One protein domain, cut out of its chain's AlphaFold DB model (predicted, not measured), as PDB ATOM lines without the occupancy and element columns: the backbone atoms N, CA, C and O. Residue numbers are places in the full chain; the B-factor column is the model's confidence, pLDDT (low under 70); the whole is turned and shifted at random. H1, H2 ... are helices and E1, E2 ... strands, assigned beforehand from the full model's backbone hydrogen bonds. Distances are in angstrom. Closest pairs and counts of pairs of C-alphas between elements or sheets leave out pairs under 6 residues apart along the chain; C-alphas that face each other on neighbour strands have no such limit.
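This is residues 184 to 284 of the 286 residues of an uncharacterized protein of Brachyspira hyodysenteriae (strain ATCC 49526 / WA1) (UniProt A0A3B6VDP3). A short parallel sheet of three strands has four helices strung along the longest axis of the domain, in chain order from H1 to H4. H1 and the long unnamed stretch of residues 188 to 203 lie beyond the E1 edge at one end and H4 lies beyond the E3 edge at the other, while H2 covers E1 and E2 on one face and H3 sits between H2 and H4; the helices meet each other through few contacts. The printed part has 101 residues, with three named strands and four named helices in the order E1 H1 H2 E2 H3 E3 H4. The sheet's order is E1 E2 E3, and the class is mixed, helices and strands. The whole is compact, with a radius of gyration of the C-alphas of 14.0 A, yet elongated, spanning 45 by 25 by 24 A.

E1, residues 184 to 187, begins with C-alpha 184 at (123.923, -15.305, 5.395). H1, residues 204 to 216, is 18.4 A long, and H2, residues 227 to 237, is 15.5 A long. E2 holds residues 241 to 244, with C-alpha 241 at (122.173, -19.305, 5.860). H3 holds residues 251 to 257, and E3 holds residues 265 to 268. H4, residues 272 to 284, is 18.4 A long and ends with C-alpha 284 at (109.796, -33.823, 17.958).

E1 and E2 are parallel at 26 degrees, with N 185 and O 241 2.8 A apart, within hydrogen-bond range. E2 and E3 are parallel at 13 degrees, with N 266 and O 242 2.8 A apart, also within range. E1, H1 H2, E2 and E2, H3, E3 are strand-helix-strand units, two parallel neighbour strands joined through helices, each with a right-handed crossover. H1 only grazes the sheet with residues 204 to 212; its closest C-alphas to E1 are those of Phe 208 and Tyr 186, 5.6 A apart. H2 is on the sheet at a height of 10.2 A, over E1 and E2, and runs along the strands, at 25 degrees to E1 on the local plane. H1 and H2 are close but not clearly touching, at Ile 215 and Tyr 237, whose C-alphas, the closest, are 7.6 A apart. H3 and H4 are not on the sheet. H3 is close to but not clearly touching H2, the closest C-alphas being those of Leu 252 and Leu 228, 6.8 A apart. H3 and H4 are close but not clearly touching, at a steep tilt of 40 degrees, the same way; their closest C-alphas, of Ser 257 and Ile 282, are 6.2 A apart. Every O i to N i+4 pair is within hydrogen-bond range in H1, H2 and H4, and 2 of 3 are in H3.

The C-alphas farthest apart, of Val 196 and Ser 284, are 45.6 A apart. The printed part has no cut, and the link from E1 to H1, 16 residues, is long. The mean pLDDT of the printed part is 78.6; it is under 70 at residues 190 to 202, 248 to 251 and 272 to 284.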
ATOM      1  N   THR A 184     125.344 -15.533   5.128       91.25
ATOM      2  CA  THR A 184     123.923 -15.305   5.395       91.25
ATOM      3  C   THR A 184     123.326 -14.462   4.286       91.25
ATOM      4  O   THR A 184     123.731 -13.329   4.043       91.25
ATOM      5  N   LEU A 185     122.348 -15.028   3.598       91.81
ATOM      6  CA  LEU A 185     121.572 -14.360   2.576       91.81
ATOM      7  C   LEU A 185     120.402 -13.621   3.218       91.81
ATOM      8  O   LEU A 185     119.745 -14.175   4.092       91.81
ATOM      9  N   TYR A 186     120.156 -12.393   2.783       90.38
ATOM     10  CA  TYR A 186     119.016 -11.599   3.218       90.38
ATOM     11  C   TYR A 186     117.875 -11.724   2.204       90.38
ATOM     12  O   TYR A 186     118.141 -11.729   1.005       90.38
ATOM     13  N   ILE A 187     116.637 -11.861   2.671       88.75
ATOM     14  CA  ILE A 187     115.424 -11.908   1.848       88.75
ATOM     15  C   ILE A 187     114.430 -10.901   2.430       88.75
ATOM     16  O   ILE A 187     113.814 -11.175   3.466       88.75
ATOM     17  N   SER A 188     114.285  -9.753   1.764       85.38
ATOM     18  CA  SER A 188     113.237  -8.765   2.046       85.38
ATOM     19  C   SER A 188     111.975  -9.027   1.225       85.38
ATOM     20  O   SER A 188     111.902  -9.973   0.432       85.38
ATOM     21  N   ASP A 189     110.953  -8.194   1.428       72.50
ATOM     22  CA  ASP A 189     109.809  -8.147   0.523       72.50
ATOM     23  C   ASP A 189     110.209  -7.618  -0.863       72.50
ATOM     24  O   ASP A 189     111.043  -6.730  -1.012       72.50
ATOM     25  N   PHE A 190     109.602  -8.202  -1.899       67.38
ATOM     26  CA  PHE A 190     109.984  -8.010  -3.304       67.38
ATOM     27  C   PHE A 190     109.169  -6.919  -4.036       67.38
ATOM     28  O   PHE A 190     109.221  -6.797  -5.259       67.38
ATOM     29  N   GLN A 191     108.369  -6.119  -3.331       64.88
ATOM     30  CA  GLN A 191     107.495  -5.157  -4.009       64.88
ATOM     31  C   GLN A 191     108.290  -3.944  -4.524       64.88
ATOM     32  O   GLN A 191     108.920  -3.236  -3.750       64.88
ATOM     33  N   ASN A 192     108.203  -3.680  -5.835       56.44
ATOM     34  CA  ASN A 192     108.759  -2.500  -6.522       56.44
ATOM     35  C   ASN A 192     110.298  -2.359  -6.498       56.44
ATOM     36  O   ASN A 192     110.814  -1.253  -6.350       56.44
ATOM     37  N   ILE A 193     111.042  -3.454  -6.688       64.56
ATOM     38  CA  ILE A 193     112.514  -3.411  -6.723       64.56
ATOM     39  C   ILE A 193     113.046  -2.911  -8.072       64.56
ATOM     40  O   ILE A 193     112.843  -3.542  -9.111       64.56
ATOM     41  N   ASP A 194     113.813  -1.819  -8.041       62.62
ATOM     42  CA  ASP A 194     114.597  -1.345  -9.183       62.62
ATOM     43  C   ASP A 194     115.912  -2.136  -9.319       62.62
ATOM     44  O   ASP A 194     116.929  -1.839  -8.687       62.62
ATOM     45  N   LEU A 195     115.899  -3.153 -10.186       67.00
ATOM     46  CA  LEU A 195     117.075  -3.979 -10.486       67.00
ATOM     47  C   LEU A 195     118.164  -3.228 -11.275       67.00
ATOM     48  O   LEU A 195     119.304  -3.693 -11.322       67.00
ATOM     49  N   VAL A 196     117.851  -2.079 -11.889       59.22
ATOM     50  CA  VAL A 196     118.790  -1.331 -12.748       59.22
ATOM     51  C   VAL A 196     119.879  -0.645 -11.915       59.22
ATOM     52  O   VAL A 196     121.002  -0.479 -12.386       59.22
ATOM     53  N   ASN A 197     119.587  -0.332 -10.647       55.78
ATOM     54  CA  ASN A 197     120.512   0.312  -9.707       55.78
ATOM     55  C   ASN A 197     121.096  -0.647  -8.648       55.78
ATOM     56  O   ASN A 197     121.657  -0.201  -7.641       55.78
ATOM     57  N   ALA A 198     121.009  -1.960  -8.884       58.38
ATOM     58  CA  ALA A 198     121.510  -3.013  -8.004       58.38
ATOM     59  C   ALA A 198     123.048  -2.983  -7.877       58.38
ATOM     60  O   ALA A 198     123.771  -3.682  -8.589       58.38
ATOM     61  N   ASN A 199     123.573  -2.161  -6.972       58.25
ATOM     62  CA  ASN A 199     125.003  -2.107  -6.688       58.25
ATOM     63  C   ASN A 199     125.349  -3.009  -5.495       58.25
ATOM     64  O   ASN A 199     124.640  -3.008  -4.490       58.25
ATOM     65  N   LYS A 200     126.474  -3.730  -5.572       58.31
ATOM     66  CA  LYS A 200     127.035  -4.515  -4.464       58.31
ATOM     67  C   LYS A 200     127.552  -3.546  -3.395       58.31
ATOM     68  O   LYS A 200     128.717  -3.155  -3.418       58.31
ATOM     69  N   LYS A 201     126.679  -3.085  -2.502       58.25
ATOM     70  CA  LYS A 201     127.027  -2.177  -1.399       58.25
ATOM     71  C   LYS A 201     126.521  -2.732  -0.076       58.25
ATOM     72  O   LYS A 201     125.626  -3.563  -0.055       58.25
ATOM     73  N   ASP A 202     127.153  -2.288   1.004       63.53
ATOM     74  CA  ASP A 202     127.283  -2.938   2.320       63.53
ATOM     75  C   ASP A 202     125.993  -3.004   3.171       63.53
ATOM     76  O   ASP A 202     126.034  -2.869   4.391       63.53
ATOM     77  N   MET A 203     124.831  -3.165   2.540       74.81
ATOM     78  CA  MET A 203     123.514  -3.164   3.179       74.81
ATOM     79  C   MET A 203     122.768  -4.461   2.818       74.81
ATOM     80  O   MET A 203     122.852  -4.888   1.663       74.81
ATOM     81  N   PRO A 204     122.033  -5.080   3.764       80.00
ATOM     82  CA  PRO A 204     121.342  -6.351   3.530       80.00
ATOM     83  C   PRO A 204     120.400  -6.319   2.319       80.00
ATOM     84  O   PRO A 204     120.439  -7.213   1.476       80.00
ATOM     85  N   GLU A 205     119.602  -5.258   2.194       81.25
ATOM     86  CA  GLU A 205     118.647  -5.089   1.094       81.25
ATOM     87  C   GLU A 205     119.347  -4.966  -0.266       81.25
ATOM     88  O   GLU A 205     118.969  -5.633  -1.224       81.25
ATOM     89  N   MET A 206     120.435  -4.199  -0.357       79.00
ATOM     90  CA  MET A 206     121.187  -4.070  -1.610       79.00
ATOM     91  C   MET A 206     121.878  -5.384  -2.005       79.00
ATOM     92  O   MET A 206     121.928  -5.709  -3.192       79.00
ATOM     93  N   ASP A 207     122.376  -6.166  -1.036       82.75
ATOM     94  CA  ASP A 207     122.897  -7.521  -1.285       82.75
ATOM     95  C   ASP A 207     121.796  -8.455  -1.808       82.75
ATOM     96  O   ASP A 207     122.031  -9.219  -2.746       82.75
ATOM     97  N   PHE A 208     120.583  -8.353  -1.258       87.69
ATOM     98  CA  PHE A 208     119.414  -9.085  -1.740       87.69
ATOM     99  C   PHE A 208     119.051  -8.706  -3.185       87.69
ATOM    100  O   PHE A 208     118.967  -9.594  -4.037       87.69
ATOM    101  N   ILE A 209     118.917  -7.410  -3.488       85.44
ATOM    102  CA  ILE A 209     118.614  -6.900  -4.837       85.44
ATOM    103  C   ILE A 209     119.687  -7.353  -5.835       85.44
ATOM    104  O   ILE A 209     119.368  -7.825  -6.929       85.44
ATOM    105  N   PHE A 210     120.963  -7.260  -5.454       86.19
ATOM    106  CA  PHE A 210     122.078  -7.711  -6.283       86.19
ATOM    107  C   PHE A 210     121.981  -9.208  -6.601       86.19
ATOM    108  O   PHE A 210     122.037  -9.598  -7.768       86.19
ATOM    109  N   LYS A 211     121.765 -10.055  -5.589       89.06
ATOM    110  CA  LYS A 211     121.628 -11.508  -5.782       89.06
ATOM    111  C   LYS A 211     120.393 -11.886  -6.587       89.06
ATOM    112  O   LYS A 211     120.427 -12.878  -7.317       89.06
ATOM    113  N   LEU A 212     119.319 -11.114  -6.466       87.94
ATOM    114  CA  LEU A 212     118.124 -11.293  -7.275       87.94
ATOM    115  C   LEU A 212     118.373 -10.930  -8.740       87.94
ATOM    116  O   LEU A 212     117.925 -11.650  -9.627       87.94
ATOM    117  N   ASN A 213     119.148  -9.878  -9.004       86.44
ATOM    118  CA  ASN A 213     119.603  -9.551 -10.354       86.44
ATOM    119  C   ASN A 213     120.507 -10.657 -10.939       86.44
ATOM    120  O   ASN A 213     120.381 -11.018 -12.105       86.44
ATOM    121  N   GLU A 214     121.378 -11.277 -10.135       87.81
ATOM    122  CA  GLU A 214     122.159 -12.443 -10.588       87.81
ATOM    123  C   GLU A 214     121.278 -13.660 -10.929       87.81
ATOM    124  O   GLU A 214     121.628 -14.451 -11.812       87.81
ATOM    125  N   ILE A 215     120.149 -13.834 -10.232       89.75
ATOM    126  CA  ILE A 215     119.155 -14.873 -10.540       89.75
ATOM    127  C   ILE A 215     118.371 -14.513 -11.809       89.75
ATOM    128  O   ILE A 215     118.163 -15.390 -12.647       89.75
ATOM    129  N   SER A 216     117.971 -13.251 -11.996       86.44
ATOM    130  CA  SER A 216     117.169 -12.812 -13.153       86.44
ATOM    131  C   SER A 216     117.883 -12.984 -14.493       86.44
ATOM    132  O   SER A 216     117.247 -13.170 -15.527       86.44
ATOM    133  N   GLN A 217     119.215 -13.007 -14.476       87.88
ATOM    134  CA  GLN A 217     120.038 -13.336 -15.640       87.88
ATOM    135  C   GLN A 217     119.985 -14.826 -16.022       87.88
ATOM    136  O   GLN A 217     120.420 -15.195 -17.113       87.88
ATOM    137  N   LYS A 218     119.492 -15.691 -15.129       89.19
ATOM    138  CA  LYS A 218     119.469 -17.157 -15.271       89.19
ATOM    139  C   LYS A 218     118.051 -17.726 -15.340       89.19
ATOM    140  O   LYS A 218     117.874 -18.805 -15.901       89.19
ATOM    141  N   GLU A 219     117.060 -17.035 -14.780       83.94
ATOM    142  CA  GLU A 219     115.654 -17.454 -14.753       83.94
ATOM    143  C   GLU A 219     114.692 -16.300 -15.018       83.94
ATOM    144  O   GLU A 219     114.974 -15.141 -14.717       83.94
ATOM    145  N   ASN A 220     113.498 -16.637 -15.513       81.69
ATOM    146  CA  ASN A 220     112.416 -15.668 -15.592       81.69
ATOM    147  C   ASN A 220     111.852 -15.381 -14.190       81.69
ATOM    148  O   ASN A 220     110.993 -16.112 -13.693       81.69
ATOM    149  N   ILE A 221     112.311 -14.288 -13.578       80.75
ATOM    150  CA  ILE A 221     111.842 -13.819 -12.263       80.75
ATOM    151  C   ILE A 221     110.355 -13.456 -12.233       80.75
ATOM    152  O   ILE A 221     109.787 -13.384 -11.150       80.75
ATOM    153  N   GLN A 222     109.693 -13.298 -13.386       77.94
ATOM    154  CA  GLN A 222     108.236 -13.115 -13.444       77.94
ATOM    155  C   GLN A 222     107.464 -14.326 -12.894       77.94
ATOM    156  O   GLN A 222     106.286 -14.202 -12.587       77.94
ATOM    157  N   ASN A 223     108.120 -15.482 -12.745       77.19
ATOM    158  CA  ASN A 223     107.532 -16.670 -12.128       77.19
ATOM    159  C   ASN A 223     107.545 -16.625 -10.586       77.19
ATOM    160  O   ASN A 223     106.979 -17.516  -9.955       77.19
ATOM    161  N   ILE A 224     108.202 -15.632  -9.975       81.81
ATOM    162  CA  ILE A 224     108.238 -15.443  -8.523       81.81
ATOM    163  C   ILE A 224     107.002 -14.632  -8.121       81.81
ATOM    164  O   ILE A 224     107.006 -13.404  -8.173       81.81
ATOM    165  N   ASN A 225     105.931 -15.327  -7.734       78.69
ATOM    166  CA  ASN A 225     104.636 -14.691  -7.463       78.69
ATOM    167  C   ASN A 225     104.470 -14.257  -6.003       78.69
ATOM    168  O   ASN A 225     103.641 -13.407  -5.689       78.69
ATOM    169  N   ASN A 226     105.222 -14.877  -5.098       80.38
ATOM    170  CA  ASN A 226     105.126 -14.646  -3.665       80.38
ATOM    171  C   ASN A 226     106.485 -14.874  -2.979       80.38
ATOM    172  O   ASN A 226     107.469 -15.315  -3.583       80.38
ATOM    173  N   LYS A 227     106.535 -14.572  -1.680       81.38
ATOM    174  CA  LYS A 227     107.744 -14.694  -0.860       81.38
ATOM    175  C   LYS A 227     108.229 -16.137  -0.716       81.38
ATOM    176  O   LYS A 227     109.430 -16.377  -0.627       81.38
ATOM    177  N   LEU A 228     107.320 -17.107  -0.729       84.75
ATOM    178  CA  LEU A 228     107.672 -18.519  -0.663       84.75
ATOM    179  C   LEU A 228     108.414 -18.971  -1.931       84.75
ATOM    180  O   LEU A 228     109.443 -19.643  -1.834       84.75
ATOM    181  N   ASP A 229     107.937 -18.567  -3.107       85.75
ATOM    182  CA  ASP A 229     108.583 -18.829  -4.398       85.75
ATOM    183  C   ASP A 229     109.967 -18.180  -4.457       85.75
ATOM    184  O   ASP A 229     110.934 -18.802  -4.906       85.75
ATOM    185  N   LEU A 230     110.088 -16.963  -3.925       87.25
ATOM    186  CA  LEU A 230     111.359 -16.257  -3.791       87.25
ATOM    187  C   LEU A 230     112.336 -17.068  -2.933       87.25
ATOM    188  O   LEU A 230     113.448 -17.356  -3.369       87.25
ATOM    189  N   ILE A 231     111.914 -17.514  -1.749       88.06
ATOM    190  CA  ILE A 231     112.749 -18.309  -0.839       88.06
ATOM    191  C   ILE A 231     113.183 -19.622  -1.497       88.06
ATOM    192  O   ILE A 231     114.370 -19.956  -1.464       88.06
ATOM    193  N   LYS A 232     112.263 -20.343  -2.151       89.19
ATOM    194  CA  LYS A 232     112.573 -21.573  -2.902       89.19
ATOM    195  C   LYS A 232     113.610 -21.311  -3.997       89.19
ATOM    196  O   LYS A 232     114.577 -22.066  -4.122       89.19
ATOM    197  N   THR A 233     113.448 -20.222  -4.744       90.00
ATOM    198  CA  THR A 233     114.376 -19.812  -5.806       90.00
ATOM    199  C   THR A 233     115.754 -19.493  -5.231       90.00
ATOM    200  O   THR A 233     116.764 -20.045  -5.665       90.00
ATOM    201  N   PHE A 234     115.822 -18.692  -4.172       91.00
ATOM    202  CA  PHE A 234     117.080 -18.376  -3.502       91.00
ATOM    203  C   PHE A 234     117.779 -19.620  -2.944       91.00
ATOM    204  O   PHE A 234     118.993 -19.760  -3.085       91.00
ATOM    205  N   MET A 235     117.032 -20.568  -2.380       90.31
ATOM    206  CA  MET A 235     117.580 -21.835  -1.883       90.31
ATOM    207  C   MET A 235     118.110 -22.748  -2.986       90.31
ATOM    208  O   MET A 235     119.049 -23.505  -2.729       90.31
ATOM    209  N   LYS A 236     117.534 -22.670  -4.190       90.94
ATOM    210  CA  LYS A 236     118.006 -23.382  -5.381       90.94
ATOM    211  C   LYS A 236     119.371 -22.865  -5.843       90.94
ATOM    212  O   LYS A 236     120.218 -23.671  -6.217       90.94
ATOM    213  N   TYR A 237     119.593 -21.550  -5.797       91.44
ATOM    214  CA  TYR A 237     120.819 -20.920  -6.307       91.44
ATOM    215  C   TYR A 237     121.917 -20.716  -5.262       91.44
ATOM    216  O   TYR A 237     123.097 -20.716  -5.611       91.44
ATOM    217  N   TYR A 238     121.556 -20.568  -3.986       91.50
ATOM    218  CA  TYR A 238     122.490 -20.215  -2.923       91.50
ATOM    219  C   TYR A 238     122.453 -21.226  -1.771       91.50
ATOM    220  O   TYR A 238     121.464 -21.388  -1.045       91.50
ATOM    221  N   ASN A 239     123.599 -21.870  -1.538       90.06
ATOM    222  CA  ASN A 239     123.844 -22.633  -0.317       90.06
ATOM    223  C   ASN A 239     124.310 -21.681   0.793       90.06
ATOM    224  O   ASN A 239     125.505 -21.484   0.985       90.06
ATOM    225  N   HIS A 240     123.366 -20.985   1.417       92.50
ATOM    226  CA  HIS A 240     123.609 -19.945   2.417       92.50
ATOM    227  C   HIS A 240     122.715 -20.174   3.639       92.50
ATOM    228  O   HIS A 240     121.647 -20.781   3.512       92.50
ATOM    229  N   ASN A 241     123.119 -19.640   4.794       92.56
ATOM    230  CA  ASN A 241     122.173 -19.305   5.860       92.56
ATOM    231  C   ASN A 241     121.158 -18.299   5.313       92.56
ATOM    232  O   ASN A 241     121.470 -17.551   4.387       92.56
ATOM    233  N   ILE A 242     119.946 -18.277   5.852       92.31
ATOM    234  CA  ILE A 242     118.875 -17.439   5.312       92.31
ATOM    235  C   ILE A 242     118.336 -16.559   6.416       92.31
ATOM    236  O   ILE A 242     117.971 -17.039   7.484       92.31
ATOM    237  N   MET A 243     118.275 -15.269   6.135       91.94
ATOM    238  CA  MET A 243     117.585 -14.282   6.929       91.94
ATOM    239  C   MET A 243     116.356 -13.809   6.159       91.94
ATOM    240  O   MET A 243     116.484 -13.403   5.009       91.94
ATOM    241  N   ILE A 244     115.182 -13.899   6.776       88.50
ATOM    242  CA  ILE A 244     113.895 -13.584   6.154       88.50
ATOM    243  C   ILE A 244     113.238 -12.484   6.982       88.50
ATOM    244  O   ILE A 244     112.903 -12.688   8.152       88.50
ATOM    245  N   GLU A 245     113.063 -11.322   6.368       84.44
ATOM    246  CA  GLU A 245     112.257 -10.230   6.909       84.44
ATOM    247  C   GLU A 245     110.774 -10.627   6.923       84.44
ATOM    248  O   GLU A 245     110.378 -11.426   6.088       84.44
ATOM    249  N   TYR A 246     109.964 -10.104   7.849       75.44
ATOM    250  CA  TYR A 246     108.502 -10.276   7.967       75.44
ATOM    251  C   TYR A 246     107.911 -11.558   7.349       75.44
ATOM    252  O   TYR A 246     107.550 -11.580   6.169       75.44
ATOM    253  N   PHE A 247     107.770 -12.627   8.139       70.12
ATOM    254  CA  PHE A 247     107.173 -13.883   7.666       70.12
ATOM    255  C   PHE A 247     105.933 -14.300   8.476       70.12
ATOM    256  O   PHE A 247     105.922 -14.212   9.707       70.12
ATOM    257  N   GLU A 248     104.903 -14.783   7.770       66.94
ATOM    258  CA  GLU A 248     103.632 -15.255   8.356       66.94
ATOM    259  C   GLU A 248     103.084 -16.539   7.682       66.94
ATOM    260  O   GLU A 248     101.995 -16.987   8.019       66.94
ATOM    261  N   ASP A 249     103.836 -17.158   6.763       69.25
ATOM    262  CA  ASP A 249     103.384 -18.290   5.933       69.25
ATOM    263  C   ASP A 249     103.682 -19.665   6.574       69.25
ATOM    264  O   ASP A 249     104.838 -19.981   6.879       69.25
ATOM    265  N   GLU A 250     102.650 -20.497   6.754       68.69
ATOM    266  CA  GLU A 250     102.762 -21.862   7.294       68.69
ATOM    267  C   GLU A 250     103.529 -22.816   6.363       68.69
ATOM    268  O   GLU A 250     104.208 -23.729   6.843       68.69
ATOM    269  N   GLU A 251     103.518 -22.607   5.042       69.94
ATOM    270  CA  GLU A 251     104.253 -23.469   4.104       69.94
ATOM    271  C   GLU A 251     105.777 -23.348   4.273       69.94
ATOM    272  O   GLU A 251     106.530 -24.283   3.961       69.94
ATOM    273  N   LEU A 252     106.250 -22.235   4.841       76.69
ATOM    274  CA  LEU A 252     107.660 -22.022   5.155       76.69
ATOM    275  C   LEU A 252     108.179 -23.020   6.203       76.69
ATOM    276  O   LEU A 252     109.365 -23.365   6.193       76.69
ATOM    277  N   LEU A 253     107.299 -23.539   7.066       75.00
ATOM    278  CA  LEU A 253     107.645 -24.530   8.090       75.00
ATOM    279  C   LEU A 253     108.284 -25.770   7.471       75.00
ATOM    280  O   LEU A 253     109.334 -26.225   7.931       75.00
ATOM    281  N   ASN A 254     107.690 -26.266   6.385       77.75
ATOM    282  CA  ASN A 254     108.189 -27.427   5.655       77.75
ATOM    283  C   ASN A 254     109.544 -27.144   5.000       77.75
ATOM    284  O   ASN A 254     110.388 -28.031   4.892       77.75
ATOM    285  N   ILE A 255     109.789 -25.908   4.563       85.00
ATOM    286  CA  ILE A 255     111.085 -25.525   3.998       85.00
ATOM    287  C   ILE A 255     112.158 -25.508   5.088       85.00
ATOM    288  O   ILE A 255     113.240 -26.067   4.889       85.00
ATOM    289  N   ILE A 256     111.863 -24.892   6.233       84.25
ATOM    290  CA  ILE A 256     112.807 -24.753   7.345       84.25
ATOM    291  C   ILE A 256     113.146 -26.124   7.933       84.25
ATOM    292  O   ILE A 256     114.328 -26.454   8.065       84.25
ATOM    293  N   SER A 257     112.140 -26.952   8.228       80.62
ATOM    294  CA  SER A 257     112.334 -28.283   8.819       80.62
ATOM    295  C   SER A 257     113.228 -29.170   7.946       80.62
ATOM    296  O   SER A 257     114.195 -29.754   8.437       80.62
ATOM    297  N   ASN A 258     113.003 -29.167   6.631       83.50
ATOM    298  CA  ASN A 258     113.790 -29.940   5.669       83.50
ATOM    299  C   ASN A 258     115.236 -29.437   5.492       83.50
ATOM    300  O   ASN A 258     116.058 -30.113   4.866       83.50
ATOM    301  N   ASN A 259     115.574 -28.252   6.015       86.56
ATOM    302  CA  ASN A 259     116.861 -27.601   5.766       86.56
ATOM    303  C   ASN A 259     117.633 -27.184   7.023       86.56
ATOM    304  O   ASN A 259     118.790 -26.784   6.890       86.56
ATOM    305  N   ILE A 260     117.075 -27.329   8.225       83.44
ATOM    306  CA  ILE A 260     117.713 -26.884   9.478       83.44
ATOM    307  C   ILE A 260     119.067 -27.559   9.764       83.44
ATOM    308  O   ILE A 260     119.941 -26.983  10.405       83.44
ATOM    309  N   ASN A 261     119.283 -28.777   9.257       80.62
ATOM    310  CA  ASN A 261     120.567 -29.472   9.393       80.62
ATOM    311  C   ASN A 261     121.633 -28.973   8.401       80.62
ATOM    312  O   ASN A 261     122.812 -29.283   8.568       80.62
ATOM    313  N   LYS A 262     121.227 -28.225   7.369       86.06
ATOM    314  CA  LYS A 262     122.100 -27.739   6.291       86.06
ATOM    315  C   LYS A 262     122.461 -26.264   6.447       86.06
ATOM    316  O   LYS A 262     123.552 -25.873   6.046       86.06
ATOM    317  N   ARG A 263     121.549 -25.452   6.981       89.88
ATOM    318  CA  ARG A 263     121.685 -23.995   7.069       89.88
ATOM    319  C   ARG A 263     120.902 -23.445   8.258       89.88
ATOM    320  O   ARG A 263     119.931 -24.061   8.694       89.88
ATOM    321  N   ASN A 264     121.306 -22.274   8.730       90.69
ATOM    322  CA  ASN A 264     120.585 -21.540   9.761       90.69
ATOM    323  C   ASN A 264     119.522 -20.630   9.142       90.69
ATOM    324  O   ASN A 264     119.682 -20.149   8.017       90.69
ATOM    325  N   PHE A 265     118.479 -20.359   9.919       89.94
ATOM    326  CA  PHE A 265     117.367 -19.484   9.584       89.94
ATOM    327  C   PHE A 265     117.244 -18.372  10.627       89.94
ATOM    328  O   PHE A 265     117.119 -18.643  11.818       89.94
ATOM    329  N   LEU A 266     117.284 -17.119  10.184       90.81
ATOM    330  CA  LEU A 266     117.067 -15.935  11.006       90.81
ATOM    331  C   LEU A 266     115.772 -15.283  10.535       90.81
ATOM    332  O   LEU A 266     115.673 -14.848   9.395       90.81
ATOM    333  N   LEU A 267     114.755 -15.266  11.379       88.62
ATOM    334  CA  LEU A 267     113.396 -14.953  10.962       88.62
ATOM    335  C   LEU A 267     112.880 -13.732  11.711       88.62
ATOM    336  O   LEU A 267     113.032 -13.660  12.928       88.62
ATOM    337  N   VAL A 268     112.238 -12.802  11.010       88.25
ATOM    338  CA  VAL A 268     111.566 -11.652  11.629       88.25
ATOM    339  C   VAL A 268     110.059 -11.888  11.624       88.25
ATOM    340  O   VAL A 268     109.439 -11.931  10.561       88.25
ATOM    341  N   SER A 269     109.455 -12.067  12.798       83.44
ATOM    342  CA  SER A 269     108.009 -12.263  12.939       83.44
ATOM    343  C   SER A 269     107.524 -11.946  14.351       83.44
ATOM    344  O   SER A 269     108.227 -12.188  15.329       83.44
ATOM    345  N   ASP A 270     106.292 -11.444  14.442       78.12
ATOM    346  CA  ASP A 270     105.572 -11.261  15.708       78.12
ATOM    347  C   ASP A 270     104.552 -12.386  15.965       78.12
ATOM    348  O   ASP A 270     103.898 -12.400  17.007       78.12
ATOM    349  N   ASN A 271     104.404 -13.351  15.046       76.75
ATOM    350  CA  ASN A 271     103.446 -14.449  15.186       76.75
ATOM    351  C   ASN A 271     104.012 -15.566  16.083       76.75
ATOM    352  O   ASN A 271     104.438 -16.626  15.621       76.75
ATOM    353  N   ILE A 272     104.052 -15.289  17.388       66.00
ATOM    354  CA  ILE A 272     104.649 -16.144  18.428       66.00
ATOM    355  C   ILE A 272     104.059 -17.566  18.424       66.00
ATOM    356  O   ILE A 272     104.766 -18.527  18.724       66.00
ATOM    357  N   GLU A 273     102.786 -17.722  18.069       64.75
ATOM    358  CA  GLU A 273     102.090 -19.010  18.085       64.75
ATOM    359  C   GLU A 273     102.588 -19.937  16.962       64.75
ATOM    360  O   GLU A 273     103.024 -21.061  17.233       64.75
ATOM    361  N   ASN A 274     102.682 -19.427  15.726       63.72
ATOM    362  CA  ASN A 274     103.284 -20.162  14.605       63.72
ATOM    363  C   ASN A 274     104.772 -20.461  14.843       63.72
ATOM    364  O   ASN A 274     105.264 -21.527  14.471       63.72
ATOM    365  N   LEU A 275     105.486 -19.559  15.520       64.12
ATOM    366  CA  LEU A 275     106.895 -19.723  15.885       64.12
ATOM    367  C   LEU A 275     107.121 -20.826  16.930       64.12
ATOM    368  O   LEU A 275     108.071 -21.603  16.822       64.12
ATOM    369  N   ASN A 276     106.245 -20.928  17.929       64.12
ATOM    370  CA  ASN A 276     106.332 -21.973  18.948       64.12
ATOM    371  C   ASN A 276     106.022 -23.357  18.362       64.12
ATOM    372  O   ASN A 276     106.713 -24.323  18.694       64.12
ATOM    373  N   ASN A 277     105.066 -23.440  17.432       65.00
ATOM    374  CA  ASN A 277     104.789 -24.661  16.668       65.00
ATOM    375  C   ASN A 277     105.972 -25.066  15.769       65.00
ATOM    376  O   ASN A 277     106.286 -26.248  15.630       65.00
ATOM    377  N   LEU A 278     106.674 -24.087  15.192       66.06
ATOM    378  CA  LEU A 278     107.875 -24.296  14.381       66.06
ATOM    379  C   LEU A 278     109.000 -24.939  15.204       66.06
ATOM    380  O   LEU A 278     109.609 -25.920  14.778       66.06
ATOM    381  N   ILE A 279     109.258 -24.417  16.404       65.88
ATOM    382  CA  ILE A 279     110.305 -24.937  17.292       65.88
ATOM    383  C   ILE A 279     109.933 -26.326  17.829       65.88
ATOM    384  O   ILE A 279     110.791 -27.214  17.846       65.88
ATOM    385  N   SER A 280     108.677 -26.537  18.236       66.88
ATOM    386  CA  SER A 280     108.226 -27.809  18.816       66.88
ATOM    387  C   SER A 280     108.253 -28.958  17.800       66.88
ATOM    388  O   SER A 280     108.805 -30.016  18.101       66.88
ATOM    389  N   ASN A 281     107.777 -28.734  16.570       61.09
ATOM    390  CA  ASN A 281     107.777 -29.740  15.498       61.09
ATOM    391  C   ASN A 281     109.183 -30.159  15.051       61.09
ATOM    392  O   ASN A 281     109.395 -31.257  14.541       61.09
ATOM    393  N   ILE A 282     110.169 -29.284  15.211       63.56
ATOM    394  CA  ILE A 282     111.559 -29.588  14.861       63.56
ATOM    395  C   ILE A 282     112.243 -30.391  15.965       63.56
ATOM    396  O   ILE A 282     113.119 -31.207  15.683       63.56
ATOM    397  N   GLN A 283     111.853 -30.171  17.219       61.81
ATOM    398  CA  GLN A 283     112.348 -30.945  18.354       61.81
ATOM    399  C   GLN A 283     111.731 -32.346  18.415       61.81
ATOM    400  O   GLN A 283     112.428 -33.271  18.817       61.81
ATOM    401  N   SER A 284     110.476 -32.519  17.988       57.47
ATOM    402  CA  SER A 284     109.796 -33.823  17.958       57.47
ATOM    403  C   SER A 284     110.224 -34.737  16.802       57.47
ATOM    404  O   SER A 284     110.006 -35.941  16.877       57.47
TER     405      SER A 284